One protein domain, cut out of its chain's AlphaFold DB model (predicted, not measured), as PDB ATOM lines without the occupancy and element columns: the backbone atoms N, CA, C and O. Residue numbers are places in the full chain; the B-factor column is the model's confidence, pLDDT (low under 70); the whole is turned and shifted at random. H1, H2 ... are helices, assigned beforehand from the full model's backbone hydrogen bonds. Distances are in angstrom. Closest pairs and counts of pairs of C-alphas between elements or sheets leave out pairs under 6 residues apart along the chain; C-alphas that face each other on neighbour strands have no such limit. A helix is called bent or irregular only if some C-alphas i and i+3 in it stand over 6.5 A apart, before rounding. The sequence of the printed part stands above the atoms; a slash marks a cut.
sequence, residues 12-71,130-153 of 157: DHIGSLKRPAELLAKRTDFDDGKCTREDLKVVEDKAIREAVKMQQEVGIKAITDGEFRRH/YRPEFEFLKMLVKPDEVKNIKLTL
ATOM      1  N   ASP A  12    -171.413   1.393 -96.980       90.31
ATOM      2  CA  ASP A  12    -171.150   0.606 -95.783       90.31
ATOM      3  C   ASP A  12    -172.140   0.994 -94.691       90.31
ATOM      4  O   ASP A  12    -172.606   2.133 -94.626       90.31
ATOM      5  N   HIS A  13    -172.375   0.074 -93.763       90.81
ATOM      6  CA  HIS A  13    -173.021   0.388 -92.496       90.81
ATOM      7  C   HIS A  13    -171.988   0.505 -91.364       90.81
ATOM      8  O   HIS A  13    -170.834   0.081 -91.491       90.81
ATOM      9  N   ILE A  14    -172.373   1.130 -90.249       92.94
ATOM     10  CA  ILE A  14    -171.431   1.506 -89.184       92.94
ATOM     11  C   ILE A  14    -170.980   0.289 -88.358       92.94
ATOM     12  O   ILE A  14    -169.781   0.164 -88.115       92.94
ATOM     13  N   GLY A  15    -171.901  -0.606 -87.991       93.38
ATOM     14  CA  GLY A  15    -171.627  -1.775 -87.148       93.38
ATOM     15  C   GLY A  15    -172.913  -2.488 -86.737       93.38
ATOM     16  O   GLY A  15    -173.405  -3.336 -87.471       93.38
ATOM     17  N   SER A  16    -173.500  -2.105 -85.604       95.88
ATOM     18  CA  SER A  16    -174.776  -2.654 -85.124       95.88
ATOM     19  C   SER A  16    -175.875  -2.723 -86.198       95.88
ATOM     20  O   SER A  16    -176.091  -1.780 -86.967       95.88
ATOM     21  N   LEU A  17    -176.614  -3.835 -86.202       96.50
ATOM     22  CA  LEU A  17    -177.857  -4.018 -86.957       96.50
ATOM     23  C   LEU A  17    -179.029  -4.228 -85.992       96.50
ATOM     24  O   LEU A  17    -178.850  -4.521 -84.808       96.50
ATOM     25  N   LYS A  18    -180.261  -4.097 -86.494       96.62
ATOM     26  CA  LYS A  18    -181.454  -4.383 -85.691       96.62
ATOM     27  C   LYS A  18    -181.486  -5.871 -85.333       96.62
ATOM     28  O   LYS A  18    -181.534  -6.719 -86.222       96.62
ATOM     29  N   ARG A  19    -181.485  -6.181 -84.034       96.88
ATOM     30  CA  ARG A  19    -181.563  -7.565 -83.548       96.88
ATOM     31  C   ARG A  19    -182.930  -8.179 -83.892       96.88
ATOM     32  O   ARG A  19    -183.949  -7.523 -83.647       96.88
ATOM     33  N   PRO A  20    -182.976  -9.412 -84.427       98.06
ATOM     34  CA  PRO A  20    -184.229 -10.134 -84.633       98.06
ATOM     35  C   PRO A  20    -184.978 -10.379 -83.318       98.06
ATOM     36  O   PRO A  20    -184.361 -10.530 -82.263       98.06
ATOM     37  N   ALA A  21    -186.309 -10.472 -83.385       97.88
ATOM     38  CA  ALA A  21    -187.150 -10.713 -82.209       97.88
ATOM     39  C   ALA A  21    -186.814 -12.039 -81.499       97.88
ATOM     40  O   ALA A  21    -186.770 -12.077 -80.274       97.88
ATOM     41  N   GLU A  22    -186.499 -13.094 -82.260       98.00
ATOM     42  CA  GLU A  22    -186.065 -14.397 -81.729       98.00
ATOM     43  C   GLU A  22    -184.790 -14.271 -80.881       98.00
ATOM     44  O   GLU A  22    -184.715 -14.817 -79.782       98.00
ATOM     45  N   LEU A  23    -183.811 -13.486 -81.349       98.19
ATOM     46  CA  LEU A  23    -182.581 -13.235 -80.601       98.19
ATOM     47  C   LEU A  23    -182.858 -12.446 -79.317       98.19
ATOM     48  O   LEU A  23    -182.289 -12.761 -78.277       98.19
ATOM     49  N   LEU A  24    -183.728 -11.434 -79.372       96.62
ATOM     50  CA  LEU A  24    -184.100 -10.666 -78.181       96.62
ATOM     51  C   LEU A  24    -184.786 -11.553 -77.135       96.62
ATOM     52  O   LEU A  24    -184.382 -11.525 -75.978       96.62
ATOM     53  N   ALA A  25    -185.745 -12.386 -77.547       97.12
ATOM     54  CA  ALA A  25    -186.427 -13.321 -76.654       97.12
ATOM     55  C   ALA A  25    -185.448 -14.316 -76.011       97.12
ATOM     56  O   ALA A  25    -185.461 -14.494 -74.796       97.12
ATOM     57  N   LYS A  26    -184.531 -14.898 -76.801       98.00
ATOM     58  CA  LYS A  26    -183.541 -15.845 -76.273       98.00
ATOM     59  C   LYS A  26    -182.558 -15.193 -75.298       98.00
ATOM     60  O   LYS A  26    -182.106 -15.844 -74.362       98.00
ATOM     61  N   ARG A  27    -182.226 -13.911 -75.494       96.31
ATOM     62  CA  ARG A  27    -181.402 -13.153 -74.539       96.31
ATOM     63  C   ARG A  27    -182.136 -12.909 -73.230       96.31
ATOM     64  O   ARG A  27    -181.518 -13.096 -72.192       96.31
ATOM     65  N   THR A  28    -183.431 -12.591 -73.273       95.75
ATOM     66  CA  THR A  28    -184.261 -12.521 -72.063       95.75
ATOM     67  C   THR A  28    -184.273 -13.861 -71.328       95.75
ATOM     68  O   THR A  28    -184.032 -13.893 -70.130       95.75
ATOM     69  N   ASP A  29    -184.459 -14.978 -72.039       97.38
ATOM     70  CA  ASP A  29    -184.410 -16.307 -71.416       97.38
ATOM     71  C   ASP A  29    -183.050 -16.607 -70.777       97.38
ATOM     72  O   ASP A  29    -182.985 -17.221 -69.715       97.38
ATOM     73  N   PHE A  30    -181.953 -16.199 -71.418       97.25
ATOM     74  CA  PHE A  30    -180.611 -16.359 -70.864       97.25
ATOM     75  C   PHE A  30    -180.397 -15.493 -69.615       97.25
ATOM     76  O   PHE A  30    -179.900 -15.997 -68.610       97.25
ATOM     77  N   ASP A  31    -180.807 -14.223 -69.656       94.00
ATOM     78  CA  ASP A  31    -180.718 -13.302 -68.518       94.00
ATOM     79  C   ASP A  31    -181.593 -13.774 -67.332       94.00
ATOM     80  O   ASP A  31    -181.194 -13.619 -66.179       94.00
ATOM     81  N   ASP A  32    -182.724 -14.433 -67.609       95.75
ATOM     82  CA  ASP A  32    -183.613 -15.056 -66.617       95.75
ATOM     83  C   ASP A  32    -183.131 -16.446 -66.137       95.75
ATOM     84  O   ASP A  32    -183.806 -17.097 -65.337       95.75
ATOM     85  N   GLY A  33    -182.000 -16.953 -66.646       97.38
ATOM     86  CA  GLY A  33    -181.465 -18.274 -66.291       97.38
ATOM     87  C   GLY A  33    -182.263 -19.469 -66.835       97.38
ATOM     88  O   GLY A  33    -182.093 -20.592 -66.363       97.38
ATOM     89  N   LYS A  34    -183.135 -19.254 -67.828       98.19
ATOM     90  CA  LYS A  34    -183.996 -20.282 -68.449       98.19
ATOM     91  C   LYS A  34    -183.300 -21.085 -69.550       98.19
ATOM     92  O   LYS A  34    -183.841 -22.092 -70.001       98.19
ATOM     93  N   CYS A  35    -182.138 -20.645 -70.028       98.06
ATOM     94  CA  CYS A  35    -181.344 -21.389 -71.006       98.06
ATOM     95  C   CYS A  35    -179.839 -21.217 -70.783       98.06
ATOM     96  O   CYS A  35    -179.403 -20.326 -70.055       98.06
ATOM     97  N   THR A  36    -179.047 -22.086 -71.409       98.31
ATOM     98  CA  THR A  36    -177.584 -22.067 -71.292       98.31
ATOM     99  C   THR A  36    -176.939 -21.049 -72.237       98.31
ATOM    100  O   THR A  36    -177.567 -20.538 -73.173       98.31
ATOM    101  N   ARG A  37    -175.647 -20.754 -72.032       97.56
ATOM    102  CA  ARG A  37    -174.887 -19.882 -72.945       97.56
ATOM    103  C   ARG A  37    -174.799 -20.498 -74.339       97.56
ATOM    104  O   ARG A  37    -174.833 -19.765 -75.331       97.56
ATOM    105  N   GLU A  38    -174.690 -21.821 -74.393       98.19
ATOM    106  CA  GLU A  38    -174.643 -22.646 -75.593       98.19
ATOM    107  C   GLU A  38    -175.960 -22.539 -76.368       98.19
ATOM    108  O   GLU A  38    -175.931 -22.289 -77.574       98.19
ATOM    109  N   ASP A  39    -177.104 -22.601 -75.678       98.06
ATOM    110  CA  ASP A  39    -178.427 -22.413 -76.291       98.06
ATOM    111  C   ASP A  39    -178.587 -21.014 -76.897       98.06
ATOM    112  O   ASP A  39    -179.101 -20.864 -78.008       98.06
ATOM    113  N   LEU A  40    -178.145 -19.973 -76.180       98.50
ATOM    114  CA  LEU A  40    -178.154 -18.607 -76.706       98.50
ATOM    115  C   LEU A  40    -177.238 -18.483 -77.931       98.50
ATOM    116  O   LEU A  40    -177.610 -17.857 -78.925       98.50
ATOM    117  N   LYS A  41    -176.056 -19.108 -77.888       98.06
ATOM    118  CA  LYS A  41    -175.076 -19.052 -78.978       98.06
ATOM    119  C   LYS A  41    -175.648 -19.598 -80.287       98.06
ATOM    120  O   LYS A  41    -175.363 -19.039 -81.342       98.06
ATOM    121  N   VAL A  42    -176.464 -20.651 -80.242       98.44
ATOM    122  CA  VAL A  42    -177.110 -21.208 -81.444       98.44
ATOM    123  C   VAL A  42    -177.983 -20.158 -82.141       98.44
ATOM    124  O   VAL A  42    -177.897 -19.990 -83.359       98.44
ATOM    125  N   VAL A  43    -178.778 -19.407 -81.373       98.56
ATOM    126  CA  VAL A  43    -179.652 -18.350 -81.910       98.56
ATOM    127  C   VAL A  43    -178.842 -17.142 -82.388       98.56
ATOM    128  O   VAL A  43    -179.134 -16.590 -83.449       98.56
ATOM    129  N   GLU A  44    -177.784 -16.759 -81.666       98.56
ATOM    130  CA  GLU A  44    -176.845 -15.718 -82.109       98.56
ATOM    131  C   GLU A  44    -176.185 -16.081 -83.446       98.56
ATOM    132  O   GLU A  44    -176.186 -15.276 -84.376       98.56
ATOM    133  N   ASP A  45    -175.650 -17.297 -83.568       98.69
ATOM    134  CA  ASP A  45    -174.996 -17.783 -84.783       98.69
ATOM    135  C   ASP A  45    -175.962 -17.794 -85.975       98.69
ATOM    136  O   ASP A  45    -175.577 -17.393 -87.077       98.69
ATOM    137  N   LYS A  46    -177.213 -18.230 -85.767       98.69
ATOM    138  CA  LYS A  46    -178.270 -18.195 -86.789       98.69
ATOM    139  C   LYS A  46    -178.551 -16.760 -87.240       98.69
ATOM    140  O   LYS A  46    -178.466 -16.476 -88.434       98.69
ATOM    141  N   ALA A  47    -178.804 -15.851 -86.299       98.75
ATOM    142  CA  ALA A  47    -179.098 -14.451 -86.599       98.75
ATOM    143  C   ALA A  47    -177.945 -13.768 -87.357       98.75
ATOM    144  O   ALA A  47    -178.177 -13.004 -88.291       98.75
ATOM    145  N   ILE A  48    -176.693 -14.075 -87.004       98.62
ATOM    146  CA  ILE A  48    -175.518 -13.535 -87.699       98.62
ATOM    147  C   ILE A  48    -175.431 -14.068 -89.132       98.62
ATOM    148  O   ILE A  48    -175.158 -13.294 -90.046       98.62
ATOM    149  N   ARG A  49    -175.694 -15.361 -89.364       98.75
ATOM    150  CA  ARG A  49    -175.723 -15.929 -90.726       98.75
ATOM    151  C   ARG A  49    -176.759 -15.232 -91.602       98.75
ATOM    152  O   ARG A  49    -176.458 -14.893 -92.744       98.75
ATOM    153  N   GLU A  50    -177.948 -14.987 -91.064       98.62
ATOM    154  CA  GLU A  50    -179.018 -14.267 -91.760       98.62
ATOM    155  C   GLU A  50    -178.627 -12.811 -92.052       98.62
ATOM    156  O   GLU A  50    -178.815 -12.336 -93.172       98.62
ATOM    157  N   ALA A  51    -178.009 -12.119 -91.091       98.06
ATOM    158  CA  ALA A  51    -177.527 -10.754 -91.281       98.06
ATOM    159  C   ALA A  51    -176.408 -10.658 -92.329       98.06
ATOM    160  O   ALA A  51    -176.403  -9.724 -93.131       98.06
ATOM    161  N   VAL A  52    -175.461 -11.601 -92.343       98.00
ATOM    162  CA  VAL A  52    -174.392 -11.659 -93.354       98.00
ATOM    163  C   VAL A  52    -174.976 -11.929 -94.737       98.00
ATOM    164  O   VAL A  52    -174.639 -11.221 -95.685       98.00
ATOM    165  N   LYS A  53    -175.905 -12.888 -94.847       98.19
ATOM    166  CA  LYS A  53    -176.607 -13.183 -96.100       98.19
ATOM    167  C   LYS A  53    -177.341 -11.950 -96.632       98.19
ATOM    168  O   LYS A  53    -177.162 -11.601 -97.793       98.19
ATOM    169  N   MET A  54    -178.086 -11.247 -95.779       97.75
ATOM    170  CA  MET A  54    -178.780 -10.013 -96.162       97.75
ATOM    171  C   MET A  54    -177.800  -8.953 -96.679       97.75
ATOM    172  O   MET A  54    -178.026  -8.392 -97.747       97.75
ATOM    173  N   GLN A  55    -176.688  -8.712 -95.972       96.69
ATOM    174  CA  GLN A  55    -175.663  -7.750 -96.405       96.69
ATOM    175  C   GLN A  55    -175.099  -8.099 -97.793       96.69
ATOM    176  O   GLN A  55    -174.939  -7.211 -98.631       96.69
ATOM    177  N   GLN A  56    -174.844  -9.386 -98.052       95.75
ATOM    178  CA  GLN A  56    -174.378  -9.875 -99.352       95.75
ATOM    179  C   GLN A  56    -175.430  -9.677-100.455       95.75
ATOM    180  O   GLN A  56    -175.084  -9.217-101.542       95.75
ATOM    181  N   GLU A  57    -176.702  -9.978-100.176       96.75
ATOM    182  CA  GLU A  57    -177.820  -9.837-101.121       96.75
ATOM    183  C   GLU A  57    -178.057  -8.380-101.538       96.75
ATOM    184  O   GLU A  57    -178.294  -8.110-102.714       96.75
ATOM    185  N   VAL A  58    -177.933  -7.430-100.605       95.19
ATOM    186  CA  VAL A  58    -178.085  -5.992-100.900       95.19
ATOM    187  C   VAL A  58    -176.802  -5.341-101.433       95.19
ATOM    188  O   VAL A  58    -176.779  -4.141-101.701       95.19
ATOM    189  N   GLY A  59    -175.721  -6.112-101.595       93.31
ATOM    190  CA  GLY A  59    -174.468  -5.654-102.196       93.31
ATOM    191  C   GLY A  59    -173.529  -4.871-101.269       93.31
ATOM    192  O   GLY A  59    -172.546  -4.309-101.759       93.31
ATOM    193  N   ILE A  60    -173.774  -4.849 -99.952       93.62
ATOM    194  CA  ILE A  60    -172.844  -4.258 -98.976       93.62
ATOM    195  C   ILE A  60    -171.549  -5.072 -98.972       93.62
ATOM    196  O   ILE A  60    -171.561  -6.296 -98.849       93.62
ATOM    197  N   LYS A  61    -170.410  -4.380 -99.103       92.69
ATOM    198  CA  LYS A  61    -169.094  -5.030 -99.107       92.69
ATOM    199  C   LYS A  61    -168.486  -5.136 -97.716       92.69
ATOM    200  O   LYS A  61    -167.916  -6.176 -97.419       92.69
ATOM    201  N   ALA A  62    -168.616  -4.116 -96.863       94.94
ATOM    202  CA  ALA A  62    -168.164  -4.202 -95.474       94.94
ATOM    203  C   ALA A  62    -169.089  -5.098 -94.642       94.94
ATOM    204  O   ALA A  62    -170.098  -4.621 -94.127       94.94
ATOM    205  N   ILE A  63    -168.734  -6.375 -94.510       96.69
ATOM    206  CA  ILE A  63    -169.540  -7.357 -93.781       96.69
ATOM    207  C   ILE A  63    -169.241  -7.279 -92.286       96.69
ATOM    208  O   ILE A  63    -168.086  -7.388 -91.875       96.69
ATOM    209  N   THR A  64    -170.283  -7.157 -91.467       97.00
ATOM    210  CA  THR A  64    -170.195  -7.266 -90.003       97.00
ATOM    211  C   THR A  64    -171.146  -8.349 -89.480       97.00
ATOM    212  O   THR A  64    -172.022  -8.827 -90.204       97.00
ATOM    213  N   ASP A  65    -171.018  -8.714 -88.203       97.06
ATOM    214  CA  ASP A  65    -171.959  -9.604 -87.509       97.06
ATOM    215  C   ASP A  65    -173.173  -8.865 -86.915       97.06
ATOM    216  O   ASP A  65    -173.940  -9.443 -86.142       97.06
ATOM    217  N   GLY A  66    -173.333  -7.574 -87.226       96.88
ATOM    218  CA  GLY A  66    -174.379  -6.731 -86.655       96.88
ATOM    219  C   GLY A  66    -174.249  -6.490 -85.148       96.88
ATOM    220  O   GLY A  66    -175.195  -5.973 -84.554       96.88
ATOM    221  N   GLU A  67    -173.124  -6.860 -84.519       96.75
ATOM    222  CA  GLU A  67    -172.872  -6.753 -83.073       96.75
ATOM    223  C   GLU A  67    -173.920  -7.499 -82.220       96.75
ATOM    224  O   GLU A  67    -174.278  -7.110 -81.098       96.75
ATOM    225  N   PHE A  68    -174.442  -8.603 -82.757       97.38
ATOM    226  CA  PHE A  68    -175.552  -9.346 -82.159       97.38
ATOM    227  C   PHE A  68    -175.211  -9.990 -80.814       97.38
ATOM    228  O   PHE A  68    -176.083 -10.041 -79.944       97.38
ATOM    229  N   ARG A  69    -173.942 -10.363 -80.606       95.44
ATOM    230  CA  ARG A  69    -173.437 -10.946 -79.349       95.44
ATOM    231  C   ARG A  69    -173.159  -9.920 -78.247       95.44
ATOM    232  O   ARG A  69    -172.916 -10.295 -77.106       95.44
ATOM    233  N   ARG A  70    -173.180  -8.620 -78.562       93.75
ATOM    234  CA  ARG A  70    -172.869  -7.550 -77.601       93.75
ATOM    235  C   ARG A  70    -174.126  -7.090 -76.873       93.75
ATOM    236  O   ARG A  70    -175.190  -6.991 -77.480       93.75
ATOM    237  N   HIS A  71    -174.048  -6.852 -75.570       91.19
ATOM    238  CA  HIS A  71    -175.026  -6.058 -74.822       91.19
ATOM    239  C   HIS A  71    -174.654  -4.574 -74.912       91.19
ATOM    240  O   HIS A  71    -175.461  -3.772 -75.377       91.19
ATOM    241  N   TYR A 130    -161.969  -9.522 -80.111       93.06
ATOM    242  CA  TYR A 130    -162.915  -9.983 -81.133       93.06
ATOM    243  C   TYR A 130    -162.419 -11.112 -82.054       93.06
ATOM    244  O   TYR A 130    -162.903 -11.263 -83.175       93.06
ATOM    245  N   ARG A 131    -161.402 -11.884 -81.645       94.69
ATOM    246  CA  ARG A 131    -160.878 -12.980 -82.480       94.69
ATOM    247  C   ARG A 131    -161.947 -14.054 -82.736       94.69
ATOM    248  O   ARG A 131    -162.067 -14.448 -83.892       94.69
ATOM    249  N   PRO A 132    -162.712 -14.537 -81.738       94.12
ATOM    250  CA  PRO A 132    -163.746 -15.542 -81.985       94.12
ATOM    251  C   PRO A 132    -164.821 -15.061 -82.971       94.12
ATOM    252  O   PRO A 132    -165.227 -15.811 -83.855       94.12
ATOM    253  N   GLU A 133    -165.244 -13.801 -82.863       95.00
ATOM    254  CA  GLU A 133    -166.215 -13.176 -83.763       95.00
ATOM    255  C   GLU A 133    -165.655 -13.039 -85.179       95.00
ATOM    256  O   GLU A 133    -166.349 -13.364 -86.143       95.00
ATOM    257  N   PHE A 134    -164.390 -12.623 -85.306       96.94
ATOM    258  CA  PHE A 134    -163.697 -12.556 -86.590       96.94
ATOM    259  C   PHE A 134    -163.618 -13.924 -87.269       96.94
ATOM    260  O   PHE A 134    -163.984 -14.043 -88.436       96.94
ATOM    261  N   GLU A 135    -163.168 -14.961 -86.555       97.75
ATOM    262  CA  GLU A 135    -163.057 -16.306 -87.130       97.75
ATOM    263  C   GLU A 135    -164.433 -16.861 -87.515       97.75
ATOM    264  O   GLU A 135    -164.566 -17.478 -88.570       97.75
ATOM    265  N   PHE A 136    -165.481 -16.578 -86.734       97.94
ATOM    266  CA  PHE A 136    -166.841 -16.956 -87.114       97.94
ATOM    267  C   PHE A 136    -167.303 -16.244 -88.390       97.94
ATOM    268  O   PHE A 136    -167.787 -16.905 -89.303       97.94
ATOM    269  N   LEU A 137    -167.125 -14.921 -88.496       97.62
ATOM    270  CA  LEU A 137    -167.470 -14.162 -89.708       97.62
ATOM    271  C   LEU A 137    -166.682 -14.628 -90.932       97.62
ATOM    272  O   LEU A 137    -167.235 -14.732 -92.024       97.62
ATOM    273  N   LYS A 138    -165.404 -14.957 -90.745       98.38
ATOM    274  CA  LYS A 138    -164.529 -15.488 -91.791       98.38
ATOM    275  C   LYS A 138    -165.054 -16.790 -92.389       98.38
ATOM    276  O   LYS A 138    -164.881 -17.006 -93.582       98.38
ATOM    277  N   MET A 139    -165.743 -17.622 -91.607       98.25
ATOM    278  CA  MET A 139    -166.403 -18.832 -92.115       98.25
ATOM    279  C   MET A 139    -167.651 -18.543 -92.968       98.25
ATOM    280  O   MET A 139    -168.161 -19.459 -93.610       98.25
ATOM    281  N   LEU A 140    -168.177 -17.313 -92.952       98.12
ATOM    282  CA  LEU A 140    -169.414 -16.918 -93.644       98.12
ATOM    283  C   LEU A 140    -169.171 -16.154 -94.953       98.12
ATOM    284  O   LEU A 140    -170.127 -15.820 -95.655       98.12
ATOM    285  N   VAL A 141    -167.914 -15.864 -95.282       97.38
ATOM    286  CA  VAL A 141    -167.525 -15.132 -96.494       97.38
ATOM    287  C   VAL A 141    -166.556 -15.957 -97.332       97.38
ATOM    288  O   VAL A 141    -165.920 -16.891 -96.839       97.38
ATOM    289  N   LYS A 142    -166.425 -15.622 -98.617       96.94
ATOM    290  CA  LYS A 142    -165.431 -16.269 -99.482       96.94
ATOM    291  C   LYS A 142    -164.007 -15.899 -99.036       96.94
ATOM    292  O   LYS A 142    -163.810 -14.804 -98.504       96.94
ATOM    293  N   PRO A 143    -162.991 -16.749 -99.282       97.56
ATOM    294  CA  PRO A 143    -161.608 -16.460 -98.890       97.56
ATOM    295  C   PRO A 143    -161.072 -15.100 -99.369       97.56
ATOM    296  O   PRO A 143    -160.355 -14.427 -98.633       97.56
ATOM    297  N   ASP A 144    -161.446 -14.657-100.571       97.06
ATOM    298  CA  ASP A 144    -161.055 -13.363-101.145       97.06
ATOM    299  C   ASP A 144    -161.839 -12.165-100.573       97.06
ATOM    300  O   ASP A 144    -161.403 -11.015-100.699       97.06
ATOM    301  N   GLU A 145    -162.957 -12.427 -99.890       96.25
ATOM    302  CA  GLU A 145    -163.807 -11.434 -99.226       96.25
ATOM    303  C   GLU A 145    -163.471 -11.239 -97.742       96.25
ATOM    304  O   GLU A 145    -163.961 -10.293 -97.132       96.25
ATOM    305  N   VAL A 146    -162.580 -12.054 -97.162       97.88
ATOM    306  CA  VAL A 146    -162.134 -11.916 -95.758       97.88
ATOM    307  C   VAL A 146    -161.592 -10.513 -95.467       97.88
ATOM    308  O   VAL A 146    -161.825  -9.965 -94.392       97.88
ATOM    309  N   LYS A 147    -160.933  -9.886 -96.449       95.88
ATOM    310  CA  LYS A 147    -160.428  -8.502 -96.366       95.88
ATOM    311  C   LYS A 147    -161.523  -7.443 -96.184       95.88
ATOM    312  O   LYS A 147    -161.213  -6.315 -95.818       95.88
ATOM    313  N   ASN A 148    -162.778  -7.792 -96.461       95.44
ATOM    314  CA  ASN A 148    -163.920  -6.896 -96.332       95.44
ATOM    315  C   ASN A 148    -164.663  -7.068 -94.997       95.44
ATOM    316  O   ASN A 148    -165.618  -6.334 -94.740       95.44
ATOM    317  N   ILE A 149    -164.253  -8.017 -94.146       97.25
ATOM    318  CA  ILE A 149    -164.819  -8.157 -92.802       97.25
ATOM    319  C   ILE A 149    -164.494  -6.902 -91.999       97.25
ATOM    320  O   ILE A 149    -163.340  -6.483 -91.892       97.25
ATOM    321  N   LYS A 150    -165.526  -6.328 -91.392       95.81
ATOM    322  CA  LYS A 150    -165.437  -5.157 -90.537       95.81
ATOM    323  C   LYS A 150    -165.813  -5.547 -89.111       95.81
ATOM    324  O   LYS A 150    -166.890  -6.072 -88.853       95.81
ATOM    325  N   LEU A 151    -164.918  -5.238 -88.177       93.81
ATOM    326  CA  LEU A 151    -165.179  -5.297 -86.743       93.81
ATOM    327  C   LEU A 151    -165.155  -3.880 -86.181       93.81
ATOM    328  O   LEU A 151    -164.261  -3.095 -86.502       93.81
ATOM    329  N   THR A 152    -166.116  -3.554 -85.325       91.44
ATOM    330  CA  THR A 152    -166.108  -2.309 -84.556       91.44
ATOM    331  C   THR A 152    -165.384  -2.537 -83.237       91.44
ATOM    332  O   THR A 152    -165.635  -3.517 -82.534       91.44
ATOM    333  N   LEU A 153    -164.461  -1.637 -82.916       89.25
ATOM    334  CA  LEU A 153    -163.671  -1.662 -81.695       89.25
ATOM    335  C   LEU A 153    -163.965  -0.384 -80.917       89.25
ATOM    336  O   LEU A 153    -163.872   0.709 -81.475       89.25
TER     337      LEU A 153
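AT A GLANCE: This is residues 12 to 71 and 130 to 153 of the 157 residues of the protein "RHTO0S11e03180g1_1" of Rhodosporidium toruloides (UniProt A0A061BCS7). One long helix, H2, makes most of the length of this model, and H1 folds back beside its first part as a helical hairpin. Towards another side of H2 lie two short helices, H3 and H4, which make a loose corner with each other, while the unnamed stretch of residues 58 to 71 folds back from the last end of H2. The printed part has 84 residues with four named helices, in the order H1, H2, H3, H4, and no named strand; the class is all helix, with 46 residues in the helices. The whole is compact, with a radius of gyration of the C-alphas of 13.1 A, and its outline is elongated, spanning 40 by 23 by 21 A.

HOW THE PARTS SIT: H1, residues 21 to 31, touches H2, residues 37 to 57, and the closest C-alphas are those of Leu 23 and Val 43, 6.0 A apart. They run opposite ways at a shallow tilt of 24 degrees and form a helical hairpin, joined by a tight link of 5 residues. H3, residues 131 to 138, and H2 are near each other, with 8 pairs of C-alphas within 10 A and the closest 8.2 A apart. H4, residues 143 to 148, is close to H3 but not clearly touching; their closest C-alphas are those of Lys 138 and Val 146, 5.9 A apart. H3 and H4 run opposite ways at a steep tilt of 61 degrees, joined by a tight link of 4 residues. H1 is apart from H3 and from H4, and H2 is apart from H4. In H1 and H3 every O i to N i+4 pair is within hydrogen-bond range; in H2 16 of 17 are, and in H4 0 of 2, beside 1 of 3 O i to N i+3 pairs.

IN THESE COORDINATES: The printed part begins at Asp 12, and H1 begins at C-alpha 21, at (-187.150, -10.713, -82.209), and is 15.3 A long from first to last C-alpha. H2 runs 30.1 A, from C-alpha 37 at (-174.887, -19.882, -72.945) to C-alpha 57 at (-177.820, -9.837, -101.121). H3 is 10.3 A long. H4 is 10.2 A long and ends at C-alpha 148, at (-163.920, -6.896, -96.332); it is only just irregular, with C-alphas 144 and 147 6.8 A apart.

THE WHOLE: The two C-alphas farthest apart are those of Asp 32 and Asp 144, at 41.3 A. Residues 72 to 129 are not printed, and C-alphas 71 and 130 stand 14.2 A apart across this cut, which lies in the link from H2 to H3. Of the links that are printed whole, none is long. The mean pLDDT of the printed part is 96.4, and no printed residue is under 70.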